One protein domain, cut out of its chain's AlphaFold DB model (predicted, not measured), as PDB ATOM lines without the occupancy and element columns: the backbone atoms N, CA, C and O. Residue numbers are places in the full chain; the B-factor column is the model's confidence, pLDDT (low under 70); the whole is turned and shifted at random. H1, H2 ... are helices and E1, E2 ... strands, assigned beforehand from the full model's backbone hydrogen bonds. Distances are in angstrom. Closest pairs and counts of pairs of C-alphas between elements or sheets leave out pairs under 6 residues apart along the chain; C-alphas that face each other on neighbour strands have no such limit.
ATOM      1  N   PHE A  91       9.869 -28.187 -22.673       83.00
ATOM      2  CA  PHE A  91      11.128 -28.201 -23.424       83.00
ATOM      3  C   PHE A  91      11.069 -27.357 -24.709       83.00
ATOM      4  O   PHE A  91      10.040 -27.286 -25.387       83.00
ATOM      5  N   SER A  92      12.198 -26.724 -25.044       85.69
ATOM      6  CA  SER A  92      12.356 -25.849 -26.214       85.69
ATOM      7  C   SER A  92      12.628 -26.643 -27.495       85.69
ATOM      8  O   SER A  92      13.588 -27.410 -27.591       85.69
ATOM      9  N   LEU A  93      11.805 -26.425 -28.522       82.44
ATOM     10  CA  LEU A  93      11.995 -27.003 -29.853       82.44
ATOM     11  C   LEU A  93      13.009 -26.219 -30.694       82.44
ATOM     12  O   LEU A  93      13.480 -26.768 -31.691       82.44
ATOM     13  N   LYS A  94      13.341 -24.973 -30.324       83.50
ATOM     14  CA  LYS A  94      14.475 -24.239 -30.908       83.50
ATOM     15  C   LYS A  94      15.791 -24.853 -30.441       83.50
ATOM     16  O   LYS A  94      16.452 -25.499 -31.249       83.50
ATOM     17  N   LYS A  95      16.062 -24.838 -29.124       83.31
ATOM     18  CA  LYS A  95      17.275 -25.426 -28.519       83.31
ATOM     19  C   LYS A  95      17.590 -26.827 -29.056       83.31
ATOM     20  O   LYS A  95      18.735 -27.099 -29.381       83.31
ATOM     21  N   LEU A  96      16.582 -27.702 -29.163       81.44
ATOM     22  CA  LEU A  96      16.739 -29.077 -29.660       81.44
ATOM     23  C   LEU A  96      17.201 -29.158 -31.128       81.44
ATOM     24  O   LEU A  96      17.908 -30.095 -31.494       81.44
ATOM     25  N   LYS A  97      16.796 -28.210 -31.980       80.25
ATOM     26  CA  LYS A  97      17.256 -28.122 -33.376       80.25
ATOM     27  C   LYS A  97      18.637 -27.485 -33.461       80.25
ATOM     28  O   LYS A  97      19.482 -27.977 -34.203       80.25
ATOM     29  N   ASP A  98      18.846 -26.424 -32.688       79.00
ATOM     30  CA  ASP A  98      20.074 -25.631 -32.695       79.00
ATOM     31  C   ASP A  98      21.259 -26.437 -32.134       79.00
ATOM     32  O   ASP A  98      22.364 -26.368 -32.670       79.00
ATOM     33  N   SER A  99      21.029 -27.265 -31.105       73.00
ATOM     34  CA  SER A  99      22.056 -28.139 -30.525       73.00
ATOM     35  C   SER A  99      22.295 -29.432 -31.306       73.00
ATOM     36  O   SER A  99      23.381 -30.004 -31.212       73.00
ATOM     37  N   ASN A 100      21.310 -29.918 -32.072       68.38
ATOM     38  CA  ASN A 100      21.375 -31.237 -32.699       68.38
ATOM     39  C   ASN A 100      21.002 -31.216 -34.189       68.38
ATOM     40  O   ASN A 100      19.967 -31.719 -34.634       68.38
ATOM     41  N   THR A 101      21.949 -30.732 -34.990       65.12
ATOM     42  CA  THR A 101      21.927 -30.762 -36.465       65.12
ATOM     43  C   THR A 101      21.905 -32.177 -37.071       65.12
ATOM     44  O   THR A 101      21.805 -32.319 -38.291       65.12
ATOM     45  N   LYS A 102      21.994 -33.238 -36.251       66.69
ATOM     46  CA  LYS A 102      22.128 -34.642 -36.670       66.69
ATOM     47  C   LYS A 102      21.041 -35.562 -36.086       66.69
ATOM     48  O   LYS A 102      21.236 -36.778 -36.003       66.69
ATOM     49  N   LEU A 103      19.877 -35.015 -35.722       67.69
ATOM     50  CA  LEU A 103      18.703 -35.803 -35.326       67.69
ATOM     51  C   LEU A 103      18.252 -36.733 -36.467       67.69
ATOM     52  O   LEU A 103      17.552 -36.317 -37.388       67.69
ATOM     53  N   GLN A 104      18.592 -38.025 -36.370       65.31
ATOM     54  CA  GLN A 104      18.124 -39.069 -37.300       65.31
ATOM     55  C   GLN A 104      16.590 -39.179 -37.343       65.31
ATOM     56  O   GLN A 104      16.018 -39.603 -38.346       65.31
ATOM     57  N   TYR A 105      15.932 -38.771 -36.257       67.62
ATOM     58  CA  TYR A 105      14.488 -38.663 -36.125       67.62
ATOM     59  C   TYR A 105      14.189 -37.279 -35.535       67.62
ATOM     60  O   TYR A 105      14.427 -37.054 -34.353       67.62
ATOM     61  N   GLY A 106      13.701 -36.341 -36.355       71.06
ATOM     62  CA  GLY A 106      13.719 -34.886 -36.091       71.06
ATOM     63  C   GLY A 106      12.946 -34.344 -34.874       71.06
ATOM     64  O   GLY A 106      12.828 -33.131 -34.726       71.06
ATOM     65  N   SER A 107      12.401 -35.210 -34.018       73.31
ATOM     66  CA  SER A 107      11.746 -34.860 -32.749       73.31
ATOM     67  C   SER A 107      12.085 -35.813 -31.595       73.31
ATOM     68  O   SER A 107      11.447 -35.729 -30.548       73.31
ATOM     69  N   PHE A 108      13.027 -36.745 -31.779       76.12
ATOM     70  CA  PHE A 108      13.381 -37.761 -30.786       76.12
ATOM     71  C   PHE A 108      14.866 -37.681 -30.442       76.12
ATOM     72  O   PHE A 108      15.733 -37.929 -31.281       76.12
ATOM     73  N   LEU A 109      15.142 -37.365 -29.180       75.62
ATOM     74  CA  LEU A 109      16.472 -37.438 -28.595       75.62
ATOM     75  C   LEU A 109      16.859 -38.914 -28.400       75.62
ATOM     76  O   LEU A 109      16.064 -39.699 -27.884       75.62
ATOM     77  N   LYS A 110      18.074 -39.299 -28.803       76.12
ATOM     78  CA  LYS A 110      18.626 -40.631 -28.529       76.12
ATOM     79  C   LYS A 110      19.657 -40.514 -27.406       76.12
ATOM     80  O   LYS A 110      20.736 -39.979 -27.644       76.12
ATOM     81  N   SER A 111      19.318 -41.012 -26.221       75.44
ATOM     82  CA  SER A 111      20.175 -40.968 -25.030       75.44
ATOM     83  C   SER A 111      21.207 -42.096 -25.001       75.44
ATOM     84  O   SER A 111      22.412 -41.852 -25.054       75.44
ATOM     85  N   ALA A 112      20.731 -43.339 -24.986       80.31
ATOM     86  CA  ALA A 112      21.560 -44.534 -24.871       80.31
ATOM     87  C   ALA A 112      21.529 -45.412 -26.132       80.31
ATOM     88  O   ALA A 112      20.670 -45.287 -27.014       80.31
ATOM     89  N   THR A 113      22.467 -46.357 -26.200       80.50
ATOM     90  CA  THR A 113      22.400 -47.523 -27.089       80.50
ATOM     91  C   THR A 113      22.565 -48.797 -26.267       80.50
ATOM     92  O   THR A 113      23.559 -48.961 -25.570       80.50
ATOM     93  N   LEU A 114      21.610 -49.723 -26.371       83.94
ATOM     94  CA  LEU A 114      21.744 -51.063 -25.794       83.94
ATOM     95  C   LEU A 114      22.744 -51.890 -26.610       83.94
ATOM     96  O   LEU A 114      22.506 -52.159 -27.792       83.94
ATOM     97  N   LEU A 115      23.827 -52.348 -25.980       79.94
ATOM     98  CA  LEU A 115      24.735 -53.320 -26.591       79.94
ATOM     99  C   LEU A 115      24.132 -54.723 -26.489       79.94
ATOM    100  O   LEU A 115      24.093 -55.339 -25.419       79.94
ATOM    101  N   ALA A 116      23.693 -55.241 -27.640       73.06
ATOM    102  CA  ALA A 116      22.936 -56.488 -27.770       73.06
ATOM    103  C   ALA A 116      23.598 -57.724 -27.125       73.06
ATOM    104  O   ALA A 116      22.894 -58.647 -26.733       73.06
ATOM    105  N   ASN A 117      24.928 -57.728 -26.984       71.31
ATOM    106  CA  ASN A 117      25.691 -58.864 -26.456       71.31
ATOM    107  C   ASN A 117      25.906 -58.821 -24.932       71.31
ATOM    108  O   ASN A 117      26.404 -59.793 -24.372       71.31
ATOM    109  N   VAL A 118      25.601 -57.701 -24.261       73.31
ATOM    110  CA  VAL A 118      25.926 -57.497 -22.830       73.31
ATOM    111  C   VAL A 118      24.708 -57.056 -22.010       73.31
ATOM    112  O   VAL A 118      24.755 -57.089 -20.784       73.31
ATOM    113  N   GLY A 119      23.617 -56.626 -22.659       72.50
ATOM    114  CA  GLY A 119      22.422 -56.120 -21.969       72.50
ATOM    115  C   GLY A 119      22.665 -54.821 -21.193       72.50
ATOM    116  O   GLY A 119      21.866 -54.465 -20.332       72.50
ATOM    117  N   LYS A 120      23.774 -54.132 -21.479       72.62
ATOM    118  CA  LYS A 120      24.147 -52.850 -20.879       72.62
ATOM    119  C   LYS A 120      23.813 -51.714 -21.833       72.62
ATOM    120  O   LYS A 120      23.946 -51.846 -23.051       72.62
ATOM    121  N   GLU A 121      23.389 -50.609 -21.244       79.12
ATOM    122  CA  GLU A 121      23.217 -49.335 -21.922       79.12
ATOM    123  C   GLU A 121      24.559 -48.606 -21.918       79.12
ATOM    124  O   GLU A 121      25.168 -48.425 -20.864       79.12
ATOM    125  N   GLU A 122      25.026 -48.211 -23.099       75.69
ATOM    126  CA  GLU A 122      26.117 -47.251 -23.237       75.69
ATOM    127  C   GLU A 122      25.507 -45.895 -23.603       75.69
ATOM    128  O   GLU A 122      24.771 -45.766 -24.593       75.69
ATOM    129  N   GLU A 123      25.774 -44.888 -22.769       70.88
ATOM    130  CA  GLU A 123      25.476 -43.492 -23.083       70.88
ATOM    131  C   GLU A 123      26.307 -43.059 -24.292       70.88
ATOM    132  O   GLU A 123      27.469 -43.437 -24.446       70.88
ATOM    133  N   ILE A 124      25.703 -42.276 -25.181       71.38
ATOM    134  CA  ILE A 124      26.387 -41.822 -26.393       71.38
ATOM    135  C   ILE A 124      27.256 -40.617 -26.026       71.38
ATOM    136  O   ILE A 124      26.729 -39.585 -25.620       71.38
ATOM    137  N   GLU A 125      28.576 -40.713 -26.197       65.44
ATOM    138  CA  GLU A 125      29.474 -39.571 -25.982       65.44
ATOM    139  C   GLU A 125      29.037 -38.369 -26.845       65.44
ATOM    140  O   GLU A 125      28.864 -38.483 -28.061       65.44
ATOM    141  N   GLY A 126      28.806 -37.216 -26.206       67.12
ATOM    142  CA  GLY A 126      28.234 -36.028 -26.856       67.12
ATOM    143  C   GLY A 126      26.697 -35.986 -26.937       67.12
ATOM    144  O   GLY A 126      26.152 -35.126 -27.626       67.12
ATOM    145  N   HIS A 127      25.983 -36.880 -26.247       68.00
ATOM    146  CA  HIS A 127      24.537 -36.779 -26.009       68.00
ATOM    147  C   HIS A 127      24.173 -35.461 -25.294       68.00
ATOM    148  O   HIS A 127      24.715 -35.137 -24.240       68.00
ATOM    149  N   PHE A 128      23.227 -34.718 -25.874       66.94
ATOM    150  CA  PHE A 128      22.638 -33.506 -25.294       66.94
ATOM    151  C   PHE A 128      21.601 -33.897 -24.234       66.94
ATOM    152  O   PHE A 128      20.723 -34.697 -24.549       66.94
ATOM    153  N   SER A 129      21.674 -33.371 -23.008       74.69
ATOM    154  CA  SER A 129      20.794 -33.811 -21.916       74.69
ATOM    155  C   SER A 129      19.370 -33.277 -22.081       74.69
ATOM    156  O   SER A 129      19.152 -32.237 -22.705       74.69
ATOM    157  N   THR A 130      18.375 -33.932 -21.470       73.94
ATOM    158  CA  THR A 130      17.006 -33.381 -21.422       73.94
ATOM    159  C   THR A 130      17.001 -32.032 -20.699       73.94
ATOM    160  O   THR A 130      16.470 -31.059 -21.234       73.94
ATOM    161  N   ASN A 131      17.735 -31.953 -19.581       77.19
ATOM    162  CA  ASN A 131      17.969 -30.769 -18.746       77.19
ATOM    163  C   ASN A 131      18.408 -29.523 -19.546       77.19
ATOM    164  O   ASN A 131      18.094 -28.394 -19.168       77.19
ATOM    165  N   ASP A 132      19.126 -29.715 -20.658       77.81
ATOM    166  CA  ASP A 132      19.612 -28.623 -21.505       77.81
ATOM    167  C   ASP A 132      18.495 -28.071 -22.411       77.81
ATOM    168  O   ASP A 132      18.389 -26.858 -22.625       77.81
ATOM    169  N   ILE A 133      17.620 -28.953 -22.916       80.88
ATOM    170  CA  ILE A 133      16.428 -28.607 -23.712       80.88
ATOM    171  C   ILE A 133      15.338 -27.994 -22.821       80.88
ATOM    172  O   ILE A 133      14.604 -27.097 -23.255       80.88
ATOM    173  N   GLU A 134      15.235 -28.485 -21.586       82.62
ATOM    174  CA  GLU A 134      14.197 -28.144 -20.623       82.62
ATOM    175  C   GLU A 134      14.075 -26.629 -20.395       82.62
ATOM    176  O   GLU A 134      15.022 -25.831 -20.481       82.62
ATOM    177  N   ILE A 135      12.832 -26.221 -20.184       79.62
ATOM    178  CA  ILE A 135      12.422 -24.854 -19.925       79.62
ATOM    179  C   ILE A 135      12.279 -24.728 -18.415       79.62
ATOM    180  O   ILE A 135      11.486 -25.434 -17.800       79.62
ATOM    181  N   LYS A 136      13.049 -23.815 -17.815       79.19
ATOM    182  CA  LYS A 136      12.965 -23.555 -16.376       79.19
ATOM    183  C   LYS A 136      11.530 -23.122 -16.031       79.19
ATOM    184  O   LYS A 136      11.053 -22.168 -16.655       79.19
ATOM    185  N   PRO A 137      10.849 -23.785 -15.078       75.56
ATOM    186  CA  PRO A 137       9.518 -23.372 -14.656       75.56
ATOM    187  C   PRO A 137       9.585 -21.969 -14.047       75.56
ATOM    188  O   PRO A 137      10.575 -21.600 -13.407       75.56
ATOM    189  N   VAL A 138       8.537 -21.177 -14.261       77.88
ATOM    190  CA  VAL A 138       8.453 -19.828 -13.692       77.88
ATOM    191  C   VAL A 138       8.144 -19.941 -12.198       77.88
ATOM    192  O   VAL A 138       7.307 -20.745 -11.791       77.88
ATOM    193  N   GLN A 139       8.836 -19.157 -11.371       79.56
ATOM    194  CA  GLN A 139       8.586 -19.118  -9.931       79.56
ATOM    195  C   GLN A 139       7.333 -18.288  -9.648       79.56
ATOM    196  O   GLN A 139       7.391 -17.061  -9.591       79.56
ATOM    197  N   VAL A 140       6.204 -18.972  -9.463       80.06
ATOM    198  CA  VAL A 140       4.949 -18.350  -9.029       80.06
ATOM    199  C   VAL A 140       5.126 -17.820  -7.604       80.06
ATOM    200  O   VAL A 140       5.360 -18.591  -6.673       80.06
ATOM    201  N   LEU A 141       5.020 -16.501  -7.436       83.31
ATOM    202  CA  LEU A 141       5.020 -15.854  -6.121       83.31
ATOM    203  C   LEU A 141       3.761 -16.243  -5.339       83.31
ATOM    204  O   LEU A 141       2.662 -16.265  -5.894       83.31
TER     205      LEU A 141
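AT A GLANCE: This is residues 91 to 141 of the 405 residues of the protein "CLUMA_CG009778, isoform A" of Clunio marinus (UniProt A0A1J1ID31). This is a long, thin piece with little regular structure: the strand hairpin E1 and E2 makes one end, a tail of residues 134 to 141 runs out to the other, and the short helices H1 and H2 lie between. The 51 printed residues hold H1, E1, E2, H2 in that order; the class is mixed, with 19 residues in named elements. The whole is only just loose, close to extended, with a radius of gyration of the C-alphas of 14.2 A and spans of 51 by 25 by 16 A.

IN THESE COORDINATES: H1, residues 93 to 99, begins at C-alpha 93 (11.995, -27.003, -29.853) and is 10.1 A long. E1 is residues 112 to 115, 9.5 A; E2 is residues 120 to 123, 9.7 A. H2, residues 130 to 133, 5.3 A, ends at C-alpha 133 (16.428, -28.607, -23.712).

HOW THE PARTS SIT: H1 and H2 only just touch, with 3 pairs of C-alphas within 8 A, the closest being Lys 95 and Ile 133 at 5.8 A. H1 and E2 are apart, as are E1 and H2. The hairpin strands E1 and E2 are antiparallel at 144 degrees; N 113 and O 122 are within hydrogen-bond range at 2.9 A. H1 has 2 of 3 O i to N i+4 pairs within range; H2 is too short for one.

THE WHOLE: The C-alphas of Asn 117 and Leu 141 are the farthest apart, 51.9 A. The printed part has no cut; the link H1 to E1 is long, 12 residues. pLDDT is under 70 in residues 100 to 105 and 125 to 128.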